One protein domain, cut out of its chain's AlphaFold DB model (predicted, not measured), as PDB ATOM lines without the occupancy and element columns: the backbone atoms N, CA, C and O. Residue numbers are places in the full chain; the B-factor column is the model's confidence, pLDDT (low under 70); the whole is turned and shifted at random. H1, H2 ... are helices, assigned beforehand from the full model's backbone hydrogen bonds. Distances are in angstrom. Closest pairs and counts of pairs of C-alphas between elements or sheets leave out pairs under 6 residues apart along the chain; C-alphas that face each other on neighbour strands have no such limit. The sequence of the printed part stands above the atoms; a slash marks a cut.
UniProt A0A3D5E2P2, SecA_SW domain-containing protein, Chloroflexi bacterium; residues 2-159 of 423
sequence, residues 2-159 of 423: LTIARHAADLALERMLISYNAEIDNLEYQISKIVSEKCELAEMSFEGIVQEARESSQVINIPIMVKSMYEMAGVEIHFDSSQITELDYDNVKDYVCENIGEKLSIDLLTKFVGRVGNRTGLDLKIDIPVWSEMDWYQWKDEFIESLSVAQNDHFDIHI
ATOM      1  N   LEU A   2     -12.450  -4.932 -11.494       89.12
ATOM      2  CA  LEU A   2     -11.204  -4.491 -10.835       89.12
ATOM      3  C   LEU A   2     -11.307  -3.126 -10.130       89.12
ATOM      4  O   LEU A   2     -10.833  -2.985  -9.014       89.12
ATOM      5  N   THR A   3     -11.992  -2.138 -10.713       91.19
ATOM      6  CA  THR A   3     -12.202  -0.829 -10.056       91.19
ATOM      7  C   THR A   3     -12.956  -0.947  -8.730       91.19
ATOM      8  O   THR A   3     -12.612  -0.283  -7.761       91.19
ATOM      9  N   ILE A   4     -13.965  -1.825  -8.670       91.00
ATOM     10  CA  ILE A   4     -14.733  -2.080  -7.443       91.00
ATOM     11  C   ILE A   4     -13.829  -2.738  -6.399       91.00
ATOM     12  O   ILE A   4     -13.881  -2.363  -5.235       91.00
ATOM     13  N   ALA A   5     -12.995  -3.693  -6.828       91.81
ATOM     14  CA  ALA A   5     -12.025  -4.354  -5.964       91.81
ATOM     15  C   ALA A   5     -11.040  -3.355  -5.343       91.81
ATOM     16  O   ALA A   5     -10.902  -3.320  -4.125       91.81
ATOM     17  N   ARG A   6     -10.440  -2.486  -6.167       93.44
ATOM     18  CA  ARG A   6      -9.508  -1.442  -5.715       93.44
ATOM     19  C   ARG A   6     -10.164  -0.475  -4.730       93.44
ATOM     20  O   ARG A   6      -9.687  -0.344  -3.616       93.44
ATOM     21  N   HIS A   7     -11.328   0.084  -5.067       93.88
ATOM     22  CA  HIS A   7     -12.033   0.993  -4.153       93.88
ATOM     23  C   HIS A   7     -12.421   0.324  -2.827       93.88
ATOM     24  O   HIS A   7     -12.426   0.967  -1.780       93.88
ATOM     25  N   ALA A   8     -12.801  -0.956  -2.859       94.00
ATOM     26  CA  ALA A   8     -13.120  -1.690  -1.644       94.00
ATOM     27  C   ALA A   8     -11.872  -1.960  -0.789       94.00
ATOM     28  O   ALA A   8     -11.979  -1.876   0.432       94.00
ATOM     29  N   ALA A   9     -10.718  -2.232  -1.405       94.56
ATOM     30  CA  ALA A   9      -9.435  -2.343  -0.717       94.56
ATOM     31  C   ALA A   9      -9.012  -1.005  -0.084       94.56
ATOM     32  O   ALA A   9      -8.723  -0.974   1.109       94.56
ATOM     33  N   ASP A  10      -9.100   0.106  -0.824       95.38
ATOM     34  CA  ASP A  10      -8.754   1.447  -0.327       95.38
ATOM     35  C   ASP A  10      -9.594   1.830   0.903       95.38
ATOM     36  O   ASP A  10      -9.074   2.243   1.939       95.38
ATOM     37  N   LEU A  11     -10.915   1.627   0.829       96.00
ATOM     38  CA  LEU A  11     -11.820   1.903   1.947       96.00
ATOM     39  C   LEU A  11     -11.600   0.943   3.124       96.00
ATOM     40  O   LEU A  11     -11.798   1.326   4.277       96.00
ATOM     41  N   ALA A  12     -11.225  -0.310   2.857       94.88
ATOM     42  CA  ALA A  12     -10.879  -1.262   3.904       94.88
ATOM     43  C   ALA A  12      -9.610  -0.841   4.646       94.88
ATOM     44  O   ALA A  12      -9.602  -0.880   5.877       94.88
ATOM     45  N   LEU A  13      -8.589  -0.390   3.912       95.75
ATOM     46  CA  LEU A  13      -7.361   0.156   4.475       95.75
ATOM     47  C   LEU A  13      -7.666   1.373   5.349       95.75
ATOM     48  O   LEU A  13      -7.316   1.377   6.523       95.75
ATOM     49  N   GLU A  14      -8.387   2.361   4.815       95.69
ATOM     50  CA  GLU A  14      -8.747   3.579   5.550       95.69
ATOM     51  C   GLU A  14      -9.423   3.241   6.890       95.69
ATOM     52  O   GLU A  14      -9.040   3.741   7.949       95.69
ATOM     53  N   ARG A  15     -10.403   2.328   6.871       94.62
ATOM     54  CA  ARG A  15     -11.133   1.916   8.079       94.62
ATOM     55  C   ARG A  15     -10.267   1.141   9.058       94.62
ATOM     56  O   ARG A  15     -10.418   1.322  10.266       94.62
ATOM     57  N   MET A  16      -9.373   0.302   8.550       94.12
ATOM     58  CA  MET A  16      -8.411  -0.424   9.362       94.12
ATOM     59  C   MET A  16      -7.461   0.542  10.075       94.12
ATOM     60  O   MET A  16      -7.342   0.465  11.296       94.12
ATOM     61  N   LEU A  17      -6.865   1.492   9.351       95.88
ATOM     62  CA  LEU A  17      -5.945   2.476   9.920       95.88
ATOM     63  C   LEU A  17      -6.633   3.364  10.964       95.88
ATOM     64  O   LEU A  17      -6.083   3.551  12.043       95.88
ATOM     65  N   ILE A  18      -7.868   3.823  10.716       95.44
ATOM     66  CA  ILE A  18      -8.655   4.572  11.716       95.44
ATOM     67  C   ILE A  18      -8.854   3.747  12.996       95.44
ATOM     68  O   ILE A  18      -8.678   4.261  14.101       95.44
ATOM     69  N   SER A  19      -9.221   2.468  12.857       94.81
ATOM     70  CA  SER A  19      -9.443   1.581  14.003       94.81
ATOM     71  C   SER A  19      -8.164   1.372  14.808       94.81
ATOM     72  O   SER A  19      -8.190   1.464  16.032       94.81
ATOM     73  N   TYR A  20      -7.044   1.100  14.136       95.31
ATOM     74  CA  TYR A  20      -5.768   0.861  14.806       95.31
ATOM     75  C   TYR A  20      -5.178   2.123  15.419       95.31
ATOM     76  O   TYR A  20      -4.653   2.055  16.523       95.31
ATOM     77  N   ASN A  21      -5.348   3.275  14.776       94.25
ATOM     78  CA  ASN A  21      -4.968   4.559  15.347       94.25
ATOM     79  C   ASN A  21      -5.680   4.804  16.689       94.25
ATOM     80  O   ASN A  21      -5.033   5.140  17.675       94.25
ATOM     81  N   ALA A  22      -6.989   4.532  16.764       94.19
ATOM     82  CA  ALA A  22      -7.738   4.632  18.018       94.19
ATOM     83  C   ALA A  22      -7.310   3.586  19.069       94.19
ATOM     84  O   ALA A  22      -7.311   3.871  20.267       94.19
ATOM     85  N   GLU A  23      -6.940   2.369  18.648       94.62
ATOM     86  CA  GLU A  23      -6.393   1.354  19.561       94.62
ATOM     87  C   GLU A  23      -5.032   1.774  20.143       94.62
ATOM     88  O   GLU A  23      -4.793   1.519  21.325       94.62
ATOM     89  N   ILE A  24      -4.177   2.435  19.353       93.06
ATOM     90  CA  ILE A  24      -2.885   2.981  19.801       93.06
ATOM     91  C   ILE A  24      -3.097   4.146  20.771       93.06
ATOM     92  O   ILE A  24      -2.476   4.163  21.828       93.06
ATOM     93  N   ASP A  25      -4.021   5.065  20.479       90.75
ATOM     94  CA  ASP A  25      -4.352   6.171  21.395       90.75
ATOM     95  C   ASP A  25      -4.825   5.641  22.759       90.75
ATOM     96  O   ASP A  25      -4.436   6.124  23.823       90.75
ATOM     97  N   ASN A  26      -5.642   4.585  22.748       92.44
ATOM     98  CA  ASN A  26      -6.039   3.921  23.984       92.44
ATOM     99  C   ASN A  26      -4.854   3.210  24.661       92.44
ATOM    100  O   ASN A  26      -4.791   3.188  25.888       92.44
ATOM    101  N   LEU A  27      -3.922   2.630  23.901       91.25
ATOM    102  CA  LEU A  27      -2.725   1.989  24.449       91.25
ATOM    103  C   LEU A  27      -1.831   2.991  25.186       91.25
ATOM    104  O   LEU A  27      -1.386   2.666  26.283       91.25
ATOM    105  N   GLU A  28      -1.637   4.192  24.637       90.56
ATOM    106  CA  GLU A  28      -0.899   5.286  25.285       90.56
ATOM    107  C   GLU A  28      -1.464   5.561  26.680       90.56
ATOM    108  O   GLU A  28      -0.764   5.465  27.688       90.56
ATOM    109  N   TYR A  29      -2.780   5.777  26.745       90.25
ATOM    110  CA  TYR A  29      -3.481   6.023  28.000       90.25
ATOM    111  C   TYR A  29      -3.340   4.858  28.992       90.25
ATOM    112  O   TYR A  29      -3.134   5.079  30.188       90.25
ATOM    113  N   GLN A  30      -3.439   3.608  28.520       90.31
ATOM    114  CA  GLN A  30      -3.258   2.436  29.381       90.31
ATOM    115  C   GLN A  30      -1.825   2.331  29.910       90.31
ATOM    116  O   GLN A  30      -1.651   2.019  31.085       90.31
ATOM    117  N   ILE A  31      -0.813   2.595  29.078       89.88
ATOM    118  CA  ILE A  31       0.592   2.582  29.493       89.88
ATOM    119  C   ILE A  31       0.805   3.630  30.582       89.88
ATOM    120  O   ILE A  31       1.224   3.266  31.679       89.88
ATOM    121  N   SER A  32       0.437   4.892  30.340       89.75
ATOM    122  CA  SER A  32       0.609   5.965  31.328       89.75
ATOM    123  C   SER A  32      -0.084   5.643  32.652       89.75
ATOM    124  O   SER A  32       0.493   5.832  33.721       89.75
ATOM    125  N   LYS A  33      -1.305   5.098  32.592       93.25
ATOM    126  CA  LYS A  33      -2.057   4.706  33.784       93.25
ATOM    127  C   LYS A  33      -1.369   3.580  34.561       93.25
ATOM    128  O   LYS A  33      -1.203   3.698  35.770       93.25
ATOM    129  N   ILE A  34      -0.971   2.502  33.884       93.25
ATOM    130  CA  ILE A  34      -0.323   1.352  34.535       93.25
ATOM    131  C   ILE A  34       1.024   1.778  35.126       93.25
ATOM    132  O   ILE A  34       1.334   1.394  36.248       93.25
ATOM    133  N   VAL A  35       1.811   2.581  34.405       92.19
ATOM    134  CA  VAL A  35       3.095   3.096  34.903       92.19
ATOM    135  C   VAL A  35       2.884   3.940  36.159       92.19
ATOM    136  O   VAL A  35       3.556   3.690  37.154       92.19
ATOM    137  N   SER A  36       1.899   4.845  36.166       93.44
ATOM    138  CA  SER A  36       1.549   5.647  37.349       93.44
ATOM    139  C   SER A  36       1.172   4.776  38.551       93.44
ATOM    140  O   SER A  36       1.739   4.939  39.625       93.44
ATOM    141  N   GLU A  37       0.272   3.802  38.374       95.94
ATOM    142  CA  GLU A  37      -0.142   2.886  39.450       95.94
ATOM    143  C   GLU A  37       1.046   2.075  40.004       95.94
ATOM    144  O   GLU A  37       1.126   1.789  41.198       95.94
ATOM    145  N   LYS A  38       1.989   1.690  39.139       95.50
ATOM    146  CA  LYS A  38       3.179   0.916  39.517       95.50
ATOM    147  C   LYS A  38       4.227   1.772  40.222       95.50
ATOM    148  O   LYS A  38       4.830   1.302  41.186       95.50
ATOM    149  N   CYS A  39       4.385   3.017  39.788       94.62
ATOM    150  CA  CYS A  39       5.187   4.031  40.459       94.62
ATOM    151  C   CYS A  39       4.675   4.326  41.867       94.62
ATOM    152  O   CYS A  39       5.456   4.270  42.808       94.62
ATOM    153  N   GLU A  40       3.367   4.527  42.043       96.25
ATOM    154  CA  GLU A  40       2.774   4.751  43.369       96.25
ATOM    155  C   GLU A  40       3.095   3.602  44.338       96.25
ATOM    156  O   GLU A  40       3.492   3.835  45.479       96.25
ATOM    157  N   LEU A  41       3.006   2.347  43.881       96.44
ATOM    158  CA  LEU A  41       3.377   1.180  44.691       96.44
ATOM    159  C   LEU A  41       4.873   1.151  45.040       96.44
ATOM    160  O   LEU A  41       5.236   0.855  46.182       96.44
ATOM    161  N   ALA A  42       5.743   1.461  44.076       95.50
ATOM    162  CA  ALA A  42       7.180   1.577  44.313       95.50
ATOM    163  C   ALA A  42       7.486   2.687  45.336       95.50
ATOM    164  O   ALA A  42       8.265   2.478  46.269       95.50
ATOM    165  N   GLU A  43       6.832   3.839  45.220       94.50
ATOM    166  CA  GLU A  43       6.986   4.968  46.134       94.50
ATOM    167  C   GLU A  43       6.487   4.660  47.547       94.50
ATOM    168  O   GLU A  43       7.152   5.024  48.516       94.50
ATOM    169  N   MET A  44       5.388   3.918  47.691       94.56
ATOM    170  CA  MET A  44       4.940   3.429  48.999       94.56
ATOM    171  C   MET A  44       6.001   2.543  49.667       94.56
ATOM    172  O   MET A  44       6.226   2.648  50.875       94.56
ATOM    173  N   SER A  45       6.681   1.684  48.894       94.06
ATOM    174  CA  SER A  45       7.800   0.886  49.412       94.06
ATOM    175  C   SER A  45       8.962   1.773  49.847       94.06
ATOM    176  O   SER A  45       9.552   1.525  50.899       94.06
ATOM    177  N   PHE A  46       9.295   2.795  49.058       94.06
ATOM    178  CA  PHE A  46      10.332   3.760  49.409       94.06
ATOM    179  C   PHE A  46      10.003   4.460  50.732       94.06
ATOM    180  O   PHE A  46      10.805   4.435  51.661       94.06
ATOM    181  N   GLU A  47       8.804   5.026  50.860       93.12
ATOM    182  CA  GLU A  47       8.383   5.755  52.060       93.12
ATOM    183  C   GLU A  47       8.398   4.873  53.313       93.12
ATOM    184  O   GLU A  47       8.874   5.313  54.363       93.12
ATOM    185  N   GLY A  48       7.961   3.615  53.191       91.38
ATOM    186  CA  GLY A  48       8.017   2.634  54.276       91.38
ATOM    187  C   GLY A  48       9.443   2.355  54.758       91.38
ATOM    188  O   GLY A  48       9.713   2.443  55.956       91.38
ATOM    189  N   ILE A  49      10.374   2.098  53.831       90.69
ATOM    190  CA  ILE A  49      11.788   1.824  54.149       90.69
ATOM    191  C   ILE A  49      12.446   3.032  54.820       90.69
ATOM    192  O   ILE A  49      13.205   2.899  55.780       90.69
ATOM    193  N   VAL A  50      12.142   4.233  54.332       89.56
ATOM    194  CA  VAL A  50      12.692   5.476  54.880       89.56
ATOM    195  C   VAL A  50      12.183   5.728  56.291       89.56
ATOM    196  O   VAL A  50      12.956   6.137  57.162       89.56
ATOM    197  N   GLN A  51      10.893   5.492  56.528       89.62
ATOM    198  CA  GLN A  51      10.298   5.636  57.847       89.62
ATOM    199  C   GLN A  51      10.911   4.638  58.841       89.62
ATOM    200  O   GLN A  51      11.326   5.041  59.928       89.62
ATOM    201  N   GLU A  52      11.067   3.373  58.448       88.69
ATOM    202  CA  GLU A  52      11.689   2.339  59.283       88.69
ATOM    203  C   GLU A  52      13.150   2.675  59.622       88.69
ATOM    204  O   GLU A  52      13.566   2.572  60.781       88.69
ATOM    205  N   ALA A  53      13.928   3.152  58.648       87.38
ATOM    206  CA  ALA A  53      15.314   3.564  58.862       87.38
ATOM    207  C   ALA A  53      15.434   4.755  59.829       87.38
ATOM    208  O   ALA A  53      16.341   4.783  60.666       87.38
ATOM    209  N   ARG A  54      14.497   5.716  59.768       86.88
ATOM    210  CA  ARG A  54      14.421   6.842  60.716       86.88
ATOM    211  C   ARG A  54      14.122   6.373  62.137       86.88
ATOM    212  O   ARG A  54      14.747   6.859  63.076       86.88
ATOM    213  N   GLU A  55      13.198   5.429  62.299       89.50
ATOM    214  CA  GLU A  55      12.800   4.896  63.609       89.50
ATOM    215  C   GLU A  55      13.889   4.024  64.249       89.50
ATOM    216  O   GLU A  55      14.089   4.061  65.464       89.50
ATOM    217  N   SER A  56      14.633   3.275  63.435       87.19
ATOM    218  CA  SER A  56      15.665   2.333  63.887       87.19
ATOM    219  C   SER A  56      17.099   2.888  63.853       87.19
ATOM    220  O   SER A  56      18.026   2.202  64.284       87.19
ATOM    221  N   SER A  57      17.297   4.133  63.392       82.81
ATOM    222  CA  SER A  57      18.616   4.772  63.198       82.81
ATOM    223  C   SER A  57      19.585   3.945  62.334       82.81
ATOM    224  O   SER A  57      20.800   3.972  62.547       82.81
ATOM    225  N   GLN A  58      19.054   3.186  61.371       82.94
ATOM    226  CA  GLN A  58      19.839   2.365  60.447       82.94
ATOM    227  C   GLN A  58      20.199   3.127  59.165       82.94
ATOM    228  O   GLN A  58      19.493   4.036  58.734       82.94
ATOM    229  N   VAL A  59      21.311   2.734  58.538       80.19
ATOM    230  CA  VAL A  59      21.728   3.265  57.232       80.19
ATOM    231  C   VAL A  59      20.953   2.543  56.132       80.19
ATOM    232  O   VAL A  59      20.959   1.313  56.076       80.19
ATOM    233  N   ILE A  60      20.310   3.302  55.245       82.44
ATOM    234  CA  ILE A  60      19.550   2.756  54.117       82.44
ATOM    235  C   ILE A  60      20.517   2.169  53.087       82.44
ATOM    236  O   ILE A  60      21.439   2.836  52.620       82.44
ATOM    237  N   ASN A  61      20.283   0.915  52.705       87.44
ATOM    238  CA  ASN A  61      20.991   0.271  51.607       87.44
ATOM    239  C   ASN A  61      20.201   0.483  50.303       87.44
ATOM    240  O   ASN A  61      19.172  -0.156  50.091       87.44
ATOM    241  N   ILE A  62      20.685   1.387  49.447       87.06
ATOM    242  CA  ILE A  62      19.998   1.806  48.214       87.06
ATOM    243  C   ILE A  62      19.738   0.630  47.250       87.06
ATOM    244  O   ILE A  62      18.593   0.486  46.825       87.06
ATOM    245  N   PRO A  63      20.697  -0.274  46.961       88.31
ATOM    246  CA  PRO A  63      20.416  -1.477  46.167       88.31
ATOM    247  C   PRO A  63      19.267  -2.345  46.694       88.31
ATOM    248  O   PRO A  63      18.445  -2.828  45.914       88.31
ATOM    249  N   ILE A  64      19.188  -2.547  48.014       87.50
ATOM    250  CA  ILE A  64      18.099  -3.324  48.632       87.50
ATOM    251  C   ILE A  64      16.772  -2.566  48.513       87.50
ATOM    252  O   ILE A  64      15.744  -3.177  48.225       87.50
ATOM    253  N   MET A  65      16.800  -1.244  48.687       89.75
ATOM    254  CA  MET A  65      15.628  -0.385  48.542       89.75
ATOM    255  C   MET A  65      15.065  -0.430  47.119       89.75
ATOM    256  O   MET A  65      13.891  -0.738  46.956       89.75
ATOM    257  N   VAL A  66      15.904  -0.228  46.098       91.44
ATOM    258  CA  VAL A  66      15.513  -0.321  44.679       91.44
ATOM    259  C   VAL A  66      14.889  -1.684  44.372       91.44
ATOM    260  O   VAL A  66      13.822  -1.758  43.764       91.44
ATOM    261  N   LYS A  67      15.504  -2.771  44.857       91.19
ATOM    262  CA  LYS A  67      14.952  -4.121  44.699       91.19
ATOM    263  C   LYS A  67      13.557  -4.252  45.319       91.19
ATOM    264  O   LYS A  67      12.649  -4.742  44.658       91.19
ATOM    265  N   SER A  68      13.385  -3.790  46.558       90.94
ATOM    266  CA  SER A  68      12.092  -3.816  47.254       90.94
ATOM    267  C   SER A  68      11.032  -2.980  46.536       90.94
ATOM    268  O   SER A  68       9.877  -3.388  46.461       90.94
ATOM    269  N   MET A  69      11.414  -1.830  45.974       94.56
ATOM    270  CA  MET A  69      10.509  -0.978  45.200       94.56
ATOM    271  C   MET A  69      10.001  -1.697  43.942       94.56
ATOM    272  O   MET A  69       8.796  -1.701  43.692       94.56
ATOM    273  N   TYR A  70      10.882  -2.369  43.190       94.56
ATOM    274  CA  TYR A  70      10.477  -3.186  42.038       94.56
ATOM    275  C   TYR A  70       9.607  -4.386  42.434       94.56
ATOM    276  O   TYR A  70       8.607  -4.664  41.769       94.56
ATOM    277  N   GLU A  71       9.937  -5.069  43.535       93.75
ATOM    278  CA  GLU A  71       9.140  -6.183  44.064       93.75
ATOM    279  C   GLU A  71       7.734  -5.728  44.487       93.75
ATOM    280  O   GLU A  71       6.752  -6.385  44.142       93.75
ATOM    281  N   MET A  72       7.617  -4.575  45.156       95.31
ATOM    282  CA  MET A  72       6.329  -3.989  45.548       95.31
ATOM    283  C   MET A  72       5.500  -3.551  44.335       95.31
ATOM    284  O   MET A  72       4.293  -3.792  44.282       95.31
ATOM    285  N   ALA A  73       6.141  -2.957  43.325       94.44
ATOM    286  CA  ALA A  73       5.494  -2.664  42.050       94.44
ATOM    287  C   ALA A  73       5.108  -3.951  41.291       94.44
ATOM    288  O   ALA A  73       4.201  -3.943  40.454       94.44
ATOM    289  N   GLY A  74       5.748  -5.083  41.589       93.75
ATOM    290  CA  GLY A  74       5.546  -6.352  40.897       93.75
ATOM    291  C   GLY A  74       6.088  -6.326  39.468       93.75
ATOM    292  O   GLY A  74       5.436  -6.847  38.562       93.75
ATOM    293  N   VAL A  75       7.235  -5.673  39.257       91.50
ATOM    294  CA  VAL A  75       7.920  -5.591  37.959       91.50
ATOM    295  C   VAL A  75       9.297  -6.234  38.090       91.50
ATOM    296  O   VAL A  75      10.098  -5.846  38.934       91.50
ATOM    297  N   GLU A  76       9.588  -7.227  37.251       88.94
ATOM    298  CA  GLU A  76      10.890  -7.899  37.251       88.94
ATOM    299  C   GLU A  76      11.903  -7.111  36.409       88.94
ATOM    300  O   GLU A  76      11.933  -7.222  35.180       88.94
ATOM    301  N   ILE A  77      12.744  -6.316  37.079       86.81
ATOM    302  CA  ILE A  77      13.834  -5.551  36.460       86.81
ATOM    303  C   ILE A  77      15.169  -6.021  37.033       86.81
ATOM    304  O   ILE A  77      15.378  -6.028  38.246       86.81
ATOM    305  N   HIS A  78      16.080  -6.418  36.145       82.19
ATOM    306  CA  HIS A  78      17.457  -6.738  36.504       82.19
ATOM    307  C   HIS A  78      18.308  -5.481  36.340       82.19
ATOM    308  O   HIS A  78      18.272  -4.857  35.284       82.19
ATOM    309  N   PHE A  79      19.080  -5.130  37.362       76.44
ATOM    310  CA  PHE A  79      19.974  -3.975  37.351       76.44
ATOM    311  C   PHE A  79      21.385  -4.392  37.763       76.44
ATOM    312  O   PHE A  79      21.558  -5.314  38.569       76.44
ATOM    313  N   ASP A  80      22.396  -3.713  37.223       74.12
ATOM    314  CA  ASP A  80      23.774  -3.900  37.670       74.12
ATOM    315  C   ASP A  80      24.041  -3.056  38.926       74.12
ATOM    316  O   ASP A  80      23.555  -1.936  39.079       74.12
ATOM    317  N   SER A  81      24.858  -3.588  39.834       65.94
ATOM    318  CA  SER A  81      25.247  -2.900  41.071       65.94
ATOM    319  C   SER A  81      26.017  -1.604  40.788       65.94
ATOM    320  O   SER A  81      25.992  -0.692  41.609       65.94
ATOM    321  N   SER A  82      26.667  -1.518  39.622       69.56
ATOM    322  CA  SER A  82      27.405  -0.342  39.146       69.56
ATOM    323  C   SER A  82      26.507   0.858  38.808       69.56
ATOM    324  O   SER A  82      26.903   1.999  39.041       69.56
ATOM    325  N   GLN A  83      25.282   0.616  38.327       68.69
ATOM    326  CA  GLN A  83      24.313   1.661  37.963       68.69
ATOM    327  C   GLN A  83      23.646   2.292  39.194       68.69
ATOM    328  O   GLN A  83      23.152   3.410  39.137       68.69
ATOM    329  N   ILE A  84      23.661   1.582  40.326       73.75
ATOM    330  CA  ILE A  84      23.018   2.013  41.574       73.75
ATOM    331  C   ILE A  84      23.965   2.801  42.482       73.75
ATOM    332  O   ILE A  84      23.515   3.527  43.363       73.75
ATOM    333  N   THR A  85      25.278   2.691  42.280       69.25
ATOM    334  CA  THR A  85      26.278   3.352  43.134       69.25
ATOM    335  C   THR A  85      26.212   4.881  43.126       69.25
ATOM    336  O   THR A  85      26.712   5.497  44.063       69.25
ATOM    337  N   GLU A  86      25.607   5.482  42.100       74.81
ATOM    338  CA  GLU A  86      25.428   6.937  41.963       74.81
ATOM    339  C   GLU A  86      24.039   7.422  42.412       74.81
ATOM    340  O   GLU A  86      23.787   8.627  42.438       74.81
ATOM    341  N   LEU A  87      23.141   6.503  42.780       83.31
ATOM    342  CA  LEU A  87      21.814   6.857  43.269       83.31
ATOM    343  C   LEU A  87      21.890   7.351  44.712       83.31
ATOM    344  O   LEU A  87      22.636   6.822  45.539       83.31
ATOM    345  N   ASP A  88      21.073   8.349  45.016       82.50
ATOM    346  CA  ASP A  88      20.886   8.909  46.343       82.50
ATOM    347  C   ASP A  88      19.393   8.965  46.695       82.50
ATOM    348  O   ASP A  88      18.540   8.368  46.039       82.50
ATOM    349  N   TYR A  89      19.070   9.626  47.801       77.44
ATOM    350  CA  TYR A  89      17.692   9.736  48.264       77.44
ATOM    351  C   TYR A  89      16.805  10.565  47.323       77.44
ATOM    352  O   TYR A  89      15.602  10.316  47.253       77.44
ATOM    353  N   ASP A  90      17.388  11.540  46.628       81.81
ATOM    354  CA  ASP A  90      16.649  12.539  45.865       81.81
ATOM    355  C   ASP A  90      16.322  12.036  44.451       81.81
ATOM    356  O   ASP A  90      15.292  12.417  43.904       81.81
ATOM    357  N   ASN A  91      17.145  11.145  43.880       88.56
ATOM    358  CA  ASN A  91      16.984  10.663  42.500       88.56
ATOM    359  C   ASN A  91      16.464   9.216  42.361       88.56
ATOM    360  O   ASN A  91      16.062   8.806  41.272       88.56
ATOM    361  N   VAL A  92      16.441   8.427  43.440       90.12
ATOM    362  CA  VAL A  92      16.090   6.996  43.357       90.12
ATOM    363  C   VAL A  92      14.629   6.747  42.980       90.12
ATOM    364  O   VAL A  92      14.342   5.760  42.304       90.12
ATOM    365  N   LYS A  93      13.704   7.632  43.384       91.19
ATOM    366  CA  LYS A  93      12.287   7.544  42.994       91.19
ATOM    367  C   LYS A  93      12.137   7.672  41.480       91.19
ATOM    368  O   LYS A  93      11.580   6.772  40.853       91.19
ATOM    369  N   ASP A  94      12.697   8.741  40.917       90.62
ATOM    370  CA  ASP A  94      12.639   9.035  39.484       90.62
ATOM    371  C   ASP A  94      13.302   7.913  38.679       90.62
ATOM    372  O   ASP A  94      12.684   7.370  37.767       90.62
ATOM    373  N   TYR A  95      14.487   7.458  39.102       91.19
ATOM    374  CA  TYR A  95      15.184   6.336  38.469       91.19
ATOM    375  C   TYR A  95      14.334   5.057  38.427       91.19
ATOM    376  O   TYR A  95      14.214   4.414  37.382       91.19
ATOM    377  N   VAL A  96      13.739   4.658  39.557       91.56
ATOM    378  CA  VAL A  96      12.896   3.452  39.615       91.56
ATOM    379  C   VAL A  96      11.669   3.607  38.721       91.56
ATOM    380  O   VAL A  96      11.314   2.674  37.998       91.56
ATOM    381  N   CYS A  97      11.042   4.780  38.736       91.62
ATOM    382  CA  CYS A  97       9.870   5.071  37.923       91.62
ATOM    383  C   CYS A  97      10.154   5.087  36.421       91.62
ATOM    384  O   CYS A  97       9.375   4.511  35.660       91.62
ATOM    385  N   GLU A  98      11.274   5.667  35.989       90.25
ATOM    386  CA  GLU A  98      11.713   5.645  34.591       90.25
ATOM    387  C   GLU A  98      11.937   4.209  34.103       90.25
ATOM    388  O   GLU A  98      11.394   3.817  33.070       90.25
ATOM    389  N   ASN A  99      12.635   3.381  34.888       90.25
ATOM    390  CA  ASN A  99      12.880   1.976  34.548       90.25
ATOM    391  C   ASN A  99      11.587   1.139  34.508       90.25
ATOM    392  O   ASN A  99      11.409   0.303  33.618       90.25
ATOM    393  N   ILE A 100      10.662   1.360  35.454       91.31
ATOM    394  CA  ILE A 100       9.320   0.755  35.423       91.31
ATOM    395  C   ILE A 100       8.590   1.174  34.143       91.31
ATOM    396  O   ILE A 100       8.017   0.323  33.457       91.31
ATOM    397  N   GLY A 101       8.633   2.467  33.815       89.38
ATOM    398  CA  GLY A 101       8.040   3.048  32.616       89.38
ATOM    399  C   GLY A 101       8.555   2.401  31.337       89.38
ATOM    400  O   GLY A 101       7.763   1.900  30.536       89.38
ATOM    401  N   GLU A 102       9.873   2.343  31.174       88.56
ATOM    402  CA  GLU A 102      10.533   1.753  30.011       88.56
ATOM    403  C   GLU A 102      10.176   0.268  29.861       88.56
ATOM    404  O   GLU A 102       9.676  -0.156  28.813       88.56
ATOM    405  N   LYS A 103      10.332  -0.516  30.936       89.50
ATOM    406  CA  LYS A 103      10.075  -1.960  30.913       89.50
ATOM    407  C   LYS A 103       8.625  -2.289  30.560       89.50
ATOM    408  O   LYS A 103       8.372  -3.150  29.711       89.50
ATOM    409  N   LEU A 104       7.665  -1.626  31.205       89.19
ATOM    410  CA  LEU A 104       6.243  -1.877  30.967       89.19
ATOM    411  C   LEU A 104       5.815  -1.436  29.570       89.19
ATOM    412  O   LEU A 104       5.033  -2.142  28.928       89.19
ATOM    413  N   SER A 105       6.346  -0.313  29.087       88.69
ATOM    414  CA  SER A 105       6.068   0.177  27.738       88.69
ATOM    415  C   SER A 105       6.554  -0.818  26.686       88.69
ATOM    416  O   SER A 105       5.766  -1.222  25.834       88.69
ATOM    417  N   ILE A 106       7.798  -1.307  26.790       88.81
ATOM    418  CA  ILE A 106       8.354  -2.326  25.882       88.81
ATOM    419  C   ILE A 106       7.492  -3.596  25.879       88.81
ATOM    420  O   ILE A 106       7.114  -4.096  24.815       88.81
ATOM    421  N   ASP A 107       7.133  -4.114  27.057       89.38
ATOM    422  CA  ASP A 107       6.353  -5.349  27.171       89.38
ATOM    423  C   ASP A 107       4.937  -5.197  26.584       89.38
ATOM    424  O   ASP A 107       4.426  -6.113  25.926       89.38
ATOM    425  N   LEU A 108       4.277  -4.060  26.825       89.81
ATOM    426  CA  LEU A 108       2.930  -3.781  26.322       89.81
ATOM    427  C   LEU A 108       2.925  -3.515  24.816       89.81
ATOM    428  O   LEU A 108       2.056  -4.058  24.130       89.81
ATOM    429  N   LEU A 109       3.903  -2.768  24.297       91.19
ATOM    430  CA  LEU A 109       4.080  -2.552  22.861       91.19
ATOM    431  C   LEU A 109       4.360  -3.866  22.130       91.19
ATOM    432  O   LEU A 109       3.679  -4.179  21.157       91.19
ATOM    433  N   THR A 110       5.269  -4.695  22.648       90.94
ATOM    434  CA  THR A 110       5.584  -6.011  22.066       90.94
ATOM    435  C   THR A 110       4.335  -6.890  21.988       90.94
ATOM    436  O   THR A 110       4.023  -7.479  20.949       90.94
ATOM    437  N   LYS A 111       3.557  -6.946  23.077       92.06
ATOM    438  CA  LYS A 111       2.277  -7.669  23.104       92.06
ATOM    439  C   LYS A 111       1.254  -7.053  22.155       92.06
ATOM    440  O   LYS A 111       0.438  -7.784  21.599       92.06
ATOM    441  N   PHE A 112       1.234  -5.734  22.000       93.12
ATOM    442  CA  PHE A 112       0.334  -5.053  21.079       93.12
ATOM    443  C   PHE A 112       0.670  -5.396  19.627       93.12
ATOM    444  O   PHE A 112      -0.181  -5.985  18.965       93.12
ATOM    445  N   VAL A 113       1.905  -5.154  19.177       92.88
ATOM    446  CA  VAL A 113       2.379  -5.475  17.818       92.88
ATOM    447  C   VAL A 113       2.139  -6.950  17.497       92.88
ATOM    448  O   VAL A 113       1.519  -7.271  16.484       92.88
ATOM    449  N   GLY A 114       2.512  -7.857  18.408       91.62
ATOM    450  CA  GLY A 114       2.280  -9.290  18.233       91.62
ATOM    451  C   GLY A 114       0.794  -9.661  18.149       91.62
ATOM    452  O   GLY A 114       0.408 -10.507  17.342       91.62
ATOM    453  N   ARG A 115      -0.081  -9.024  18.940       93.81
ATOM    454  CA  ARG A 115      -1.538  -9.220  18.821       93.81
ATOM    455  C   ARG A 115      -2.074  -8.706  17.491       93.81
ATOM    456  O   ARG A 115      -2.926  -9.377  16.914       93.81
ATOM    457  N   VAL A 116      -1.600  -7.552  17.020       93.88
ATOM    458  CA  VAL A 116      -2.011  -6.993  15.730       93.88
ATOM    459  C   VAL A 116      -1.606  -7.931  14.600       93.88
ATOM    460  O   VAL A 116      -2.491  -8.376  13.877       93.88
ATOM    461  N   GLY A 117      -0.326  -8.309  14.510       92.38
ATOM    462  CA  GLY A 117       0.170  -9.213  13.466       92.38
ATOM    463  C   GLY A 117      -0.564 -10.556  13.454       92.38
ATOM    464  O   GLY A 117      -1.016 -11.012  12.410       92.38
ATOM    465  N   ASN A 118      -0.817 -11.146  14.628       89.94
ATOM    466  CA  ASN A 118      -1.604 -12.381  14.726       89.94
ATOM    467  C   ASN A 118      -3.073 -12.206  14.303       89.94
ATOM    468  O   ASN A 118      -3.663 -13.130  13.745       89.94
ATOM    469  N   ARG A 119      -3.690 -11.052  14.593       90.12
ATOM    470  CA  ARG A 119      -5.091 -10.772  14.232       90.12
ATOM    471  C   ARG A 119      -5.251 -10.518  12.736       90.12
ATOM    472  O   ARG A 119      -6.275 -10.902  12.178       90.12
ATOM    473  N   THR A 120      -4.286  -9.846  12.118       88.88
ATOM    474  CA  THR A 120      -4.331  -9.470  10.698       88.88
ATOM    475  C   THR A 120      -3.713 -10.524   9.787       88.88
ATOM    476  O   THR A 120      -4.016 -10.531   8.601       88.88
ATOM    477  N   GLY A 121      -2.867 -11.410  10.318       87.69
ATOM    478  CA  GLY A 121      -2.065 -12.335   9.518       87.69
ATOM    479  C   GLY A 121      -0.923 -11.652   8.761       87.69
ATOM    480  O   GLY A 121      -0.332 -12.270   7.879       87.69
ATOM    481  N   LEU A 122      -0.618 -10.390   9.083       89.56
ATOM    482  CA  LEU A 122       0.429  -9.614   8.424       89.56
ATOM    483  C   LEU A 122       1.771  -9.767   9.139       89.56
ATOM    484  O   LEU A 122       1.837  -9.789  10.370       89.56
ATOM    485  N   ASP A 123       2.844  -9.776   8.351       85.94
ATOM    486  CA  ASP A 123       4.213  -9.653   8.849       85.94
ATOM    487  C   ASP A 123       4.542  -8.173   9.095       85.94
ATOM    488  O   ASP A 123       4.945  -7.441   8.190       85.94
ATOM    489  N   LEU A 124       4.293  -7.718  10.324       86.56
ATOM    490  CA  LEU A 124       4.571  -6.350  10.746       86.56
ATOM    491  C   LEU A 124       6.039  -6.232  11.151       86.56
ATOM    492  O   LEU A 124       6.420  -6.585  12.267       86.56
ATOM    493  N   LYS A 125       6.860  -5.718  10.235       83.62
ATOM    494  CA  LYS A 125       8.274  -5.405  10.475       83.62
ATOM    495  C   LYS A 125       8.378  -4.104  11.268       83.62
ATOM    496  O   LYS A 125       8.670  -3.056  10.703       83.62
ATOM    497  N   ILE A 126       8.023  -4.172  12.547       85.56
ATOM    498  CA  ILE A 126       8.000  -3.033  13.465       85.56
ATOM    499  C   ILE A 126       8.956  -3.339  14.606       85.56
ATOM    500  O   ILE A 126       8.745  -4.295  15.357       85.56
ATOM    501  N   ASP A 127       9.981  -2.508  14.736       83.38
ATOM    502  CA  ASP A 127      10.894  -2.562  15.866       83.38
ATOM    503  C   ASP A 127      10.268  -1.861  17.083       83.38
ATOM    504  O   ASP A 127       9.462  -0.933  16.967       83.38
ATOM    505  N   ILE A 128      10.592  -2.352  18.281       82.94
ATOM    506  CA  ILE A 128      10.112  -1.749  19.527       82.94
ATOM    507  C   ILE A 128      11.061  -0.604  19.910       82.94
ATOM    508  O   ILE A 128      12.271  -0.838  19.944       82.94
ATOM    509  N   PRO A 129      10.543   0.605  20.207       77.88
ATOM    510  CA  PRO A 129      11.354   1.778  20.500       77.88
ATOM    511  C   PRO A 129      12.261   1.567  21.698       77.88
ATOM    512  O   PRO A 129      11.856   0.993  22.712       77.88
ATOM    513  N   VAL A 130      13.428   2.196  21.616       75.88
ATOM    514  CA  VAL A 130      14.138   2.679  22.795       75.88
ATOM    515  C   VAL A 130      13.668   4.118  23.027       75.88
ATOM    516  O   VAL A 130      13.933   4.993  22.207       75.88
ATOM    517  N   TRP A 131      12.937   4.378  24.116       72.19
ATOM    518  CA  TRP A 131      12.293   5.685  24.361       72.19
ATOM    519  C   TRP A 131      13.269   6.858  24.523       72.19
ATOM    520  O   TRP A 131      12.878   8.014  24.392       72.19
ATOM    521  N   SER A 132      14.544   6.578  24.796       64.19
ATOM    522  CA  SER A 132      15.606   7.590  24.802       64.19
ATOM    523  C   SER A 132      15.974   8.086  23.399       64.19
ATOM    524  O   SER A 132      16.561   9.161  23.269       64.19
ATOM    525  N   GLU A 133      15.628   7.325  22.357       63.94
ATOM    526  CA  GLU A 133      15.955   7.597  20.954       63.94
ATOM    527  C   GLU A 133      14.720   7.949  20.110       63.94
ATOM    528  O   GLU A 133      14.869   8.554  19.050       63.94
ATOM    529  N   MET A 134      13.513   7.605  20.578       72.81
ATOM    530  CA  MET A 134      12.255   7.797  19.852       72.81
ATOM    531  C   MET A 134      11.107   8.178  20.794       72.81
ATOM    532  O   MET A 134      10.960   7.586  21.862       72.81
ATOM    533  N   ASP A 135      10.264   9.132  20.384       82.69
ATOM    534  CA  ASP A 135       9.046   9.492  21.123       82.69
ATOM    535  C   ASP A 135       7.805   8.692  20.678       82.69
ATOM    536  O   ASP A 135       7.804   7.966  19.681       82.69
ATOM    537  N   TRP A 136       6.722   8.803  21.453       85.00
ATOM    538  CA  TRP A 136       5.478   8.065  21.214       85.00
ATOM    539  C   TRP A 136       4.829   8.370  19.860       85.00
ATOM    540  O   TRP A 136       4.300   7.467  19.211       85.00
ATOM    541  N   TYR A 137       4.875   9.629  19.422       87.75
ATOM    542  CA  TYR A 137       4.246  10.047  18.172       87.75
ATOM    543  C   TYR A 137       5.002   9.490  16.970       87.75
ATOM    544  O   TYR A 137       4.375   8.984  16.043       87.75
ATOM    545  N   GLN A 138       6.335   9.506  17.027       89.12
ATOM    546  CA  GLN A 138       7.189   8.897  16.009       89.12
ATOM    547  C   GLN A 138       6.924   7.397  15.882       89.12
ATOM    548  O   GLN A 138       6.639   6.921  14.784       89.12
ATOM    549  N   TRP A 139       6.914   6.663  17.001       90.44
ATOM    550  CA  TRP A 139       6.622   5.229  16.969       90.44
ATOM    551  C   TRP A 139       5.229   4.929  16.407       90.44
ATOM    552  O   TRP A 139       5.040   3.987  15.636       90.44
ATOM    553  N   LYS A 140       4.232   5.727  16.796       91.62
ATOM    554  CA  LYS A 140       2.862   5.594  16.302       91.62
ATOM    555  C   LYS A 140       2.791   5.787  14.786       91.62
ATOM    556  O   LYS A 140       2.119   4.998  14.120       91.62
ATOM    557  N   ASP A 141       3.465   6.802  14.252       92.38
ATOM    558  CA  ASP A 141       3.505   7.062  12.813       92.38
ATOM    559  C   ASP A 141       4.197   5.909  12.066       92.38
ATOM    560  O   ASP A 141       3.631   5.391  11.101       92.38
ATOM    561  N   GLU A 142       5.338   5.418  12.566       92.12
ATOM    562  CA  GLU A 142       6.034   4.246  12.007       92.12
ATOM    563  C   GLU A 142       5.165   2.983  12.038       92.12
ATOM    564  O   GLU A 142       5.114   2.218  11.070       92.12
ATOM    565  N   PHE A 143       4.438   2.763  13.136       93.50
ATOM    566  CA  PHE A 143       3.518   1.639  13.257       93.50
ATOM    567  C   PHE A 143       2.411   1.717  12.201       93.50
ATOM    568  O   PHE A 143       2.117   0.722  11.533       93.50
ATOM    569  N   ILE A 144       1.779   2.885  12.051       95.19
ATOM    570  CA  ILE A 144       0.683   3.096  11.098       95.19
ATOM    571  C   ILE A 144       1.183   2.971   9.656       95.19
ATOM    572  O   ILE A 144       0.506   2.345   8.837       95.19
ATOM    573  N   GLU A 145       2.367   3.499   9.351       94.62
ATOM    574  CA  GLU A 145       3.001   3.358   8.041       94.62
ATOM    575  C   GLU A 145       3.311   1.889   7.728       94.62
ATOM    576  O   GLU A 145       2.875   1.378   6.694       94.62
ATOM    577  N   SER A 146       3.974   1.175   8.642       94.00
ATOM    578  CA  SER A 146       4.314  -0.245   8.475       94.00
ATOM    579  C   SER A 146       3.063  -1.113   8.299       94.00
ATOM    580  O   SER A 146       2.996  -1.951   7.394       94.00
ATOM    581  N   LEU A 147       2.017  -0.855   9.090       95.12
ATOM    582  CA  LEU A 147       0.718  -1.509   8.943       95.12
ATOM    583  C   LEU A 147       0.079  -1.212   7.580       95.12
ATOM    584  O   LEU A 147      -0.467  -2.118   6.946       95.12
ATOM    585  N   SER A 148       0.141   0.043   7.128       95.81
ATOM    586  CA  SER A 148      -0.409   0.456   5.839       95.81
ATOM    587  C   SER A 148       0.305  -0.219   4.672       95.81
ATOM    588  O   SER A 148      -0.357  -0.674   3.741       95.81
ATOM    589  N   VAL A 149       1.637  -0.288   4.711       95.50
ATOM    590  CA  VAL A 149       2.449  -0.946   3.679       95.50
ATOM    591  C   VAL A 149       2.141  -2.441   3.641       95.50
ATOM    592  O   VAL A 149       1.741  -2.948   2.597       95.50
ATOM    593  N   ALA A 150       2.212  -3.126   4.787       94.62
ATOM    594  CA  ALA A 150       1.958  -4.564   4.860       94.62
ATOM    595  C   ALA A 150       0.544  -4.938   4.377       94.62
ATOM    596  O   ALA A 150       0.360  -5.936   3.676       94.62
ATOM    597  N   GLN A 151      -0.466  -4.132   4.719       94.12
ATOM    598  CA  GLN A 151      -1.840  -4.374   4.282       94.12
ATOM    599  C   GLN A 151      -2.045  -4.079   2.787       94.12
ATOM    600  O   GLN A 151      -2.800  -4.803   2.134       94.12
ATOM    601  N   ASN A 152      -1.387  -3.056   2.233       94.44
ATOM    602  CA  ASN A 152      -1.426  -2.774   0.795       94.44
ATOM    603  C   ASN A 152      -0.775  -3.890  -0.019       94.44
ATOM    604  O   ASN A 152      -1.399  -4.376  -0.960       94.44
ATOM    605  N   ASP A 153       0.403  -4.363   0.393       93.75
ATOM    606  CA  ASP A 153       1.074  -5.498  -0.248       93.75
ATOM    607  C   ASP A 153       0.155  -6.729  -0.272       93.75
ATOM    608  O   ASP A 153      -0.004  -7.403  -1.295       93.75
ATOM    609  N   HIS A 154      -0.529  -6.991   0.845       91.81
ATOM    610  CA  HIS A 154      -1.514  -8.063   0.942       91.81
ATOM    611  C   HIS A 154      -2.716  -7.857  -0.004       91.81
ATOM    612  O   HIS A 154      -3.171  -8.798  -0.664       91.81
ATOM    613  N   PHE A 155      -3.236  -6.631  -0.115       93.12
ATOM    614  CA  PHE A 155      -4.321  -6.320  -1.049       93.12
ATOM    615  C   PHE A 155      -3.901  -6.420  -2.514       93.12
ATOM    616  O   PHE A 155      -4.690  -6.914  -3.323       93.12
ATOM    617  N   ASP A 156      -2.678  -6.031  -2.864       94.06
ATOM    618  CA  ASP A 156      -2.167  -6.134  -4.230       94.06
ATOM    619  C   ASP A 156      -2.061  -7.592  -4.690       94.06
ATOM    620  O   ASP A 156      -2.457  -7.906  -5.817       94.06
ATOM    621  N   ILE A 157      -1.658  -8.513  -3.803       92.06
ATOM    622  CA  ILE A 157      -1.707  -9.961  -4.071       92.06
ATOM    623  C   ILE A 157      -3.136 -10.383  -4.434       92.06
ATOM    624  O   ILE A 157      -3.369 -11.050  -5.445       92.06
ATOM    625  N   HIS A 158      -4.122  -9.962  -3.641       92.81
ATOM    626  CA  HIS A 158      -5.517 -10.303  -3.898       92.81
ATOM    627  C   HIS A 158      -6.089  -9.665  -5.165       92.81
ATOM    628  O   HIS A 158      -6.906 -10.293  -5.841       92.81
ATOM    629  N   ILE A 159      -5.700  -8.435  -5.492       94.31
ATOM    630  CA  ILE A 159      -6.128  -7.759  -6.721       94.31
ATOM    631  C   ILE A 159      -5.542  -8.469  -7.944       94.31
ATOM    632  O   ILE A 159      -6.275  -8.709  -8.903       94.31
TER     633      ILE A 159
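AT A GLANCE: This is residues 2 to 159 of the 423 residues of the protein "SecA_SW domain-containing protein" of Chloroflexi bacterium (UniProt A0A3D5E2P2). One very long helix, H1, runs the length of a rod, and the rest of the printed part folds back along one side of it: H2 crosses it toward its far end, H4 covers a middle stretch, and H5 returns along its first half. Short H3, four residues, sits out on the loop between H2 and H4, far from H1, and a long loop, residues 121 to 135, joins H4 to H5. The printed part has 158 residues with five named helices, in the order H1 H2 H3 H4 H5, and no named strand; the class is all helix. The whole is loose, with a radius of gyration of the C-alphas of 21.7 A and spans of 80 by 26 by 22 A.

HOW THE PARTS SIT: H1, residues 2 to 56, touches H4, residues 92 to 120, with residues 31 to 46 alone; they run opposite ways at a shallow tilt of 26 degrees, and the closest C-alphas are those of Cys 39 and Cys 97, 5.4 A apart. With residues 2 to 24 alone H1 touches H5, residues 136 to 159, opposite ways at a shallow tilt of 31 degrees, closest at the C-alphas of Ala 9 and Phe 155, 6.5 A apart. H2, residues 62 to 73, touches H1 at a steep tilt of 51 degrees, with the C-alphas of Ala 42 and Met 69 closest at 4.3 A. H2 also touches H4, closest at the C-alphas of Val 66 and Val 96, 6.8 A apart. H3, residues 81 to 84, only just touches H2, with 3 pairs of C-alphas within 8 A, the closest being those of Pro 63 and Ile 84 at 6.3 A. H4 and H5 are near each other. In H1, H2, H4 and H5 every O i to N i+4 pair is within hydrogen-bond range; H3 is too short for such a pair.

IN THESE COORDINATES: H1 measures 79.7 A, from C-alpha 2 at (-11.204, -4.491, -10.835) to C-alpha 56 at (15.665, 2.333, 63.887). H4 measures 41.9 A, H5 34.1 A, H2 16.4 A and H3 5.4 A. H5 ends at C-alpha 159, (-6.128, -7.759, -6.721).

THE WHOLE: The two C-alphas farthest apart, those of Leu 2 and Ser 57, are 80.3 A apart. The printed part has no cut, and the link from H4 to H5 is long. Residues 81 to 83, 85 and 132 to 133 have pLDDT under 70.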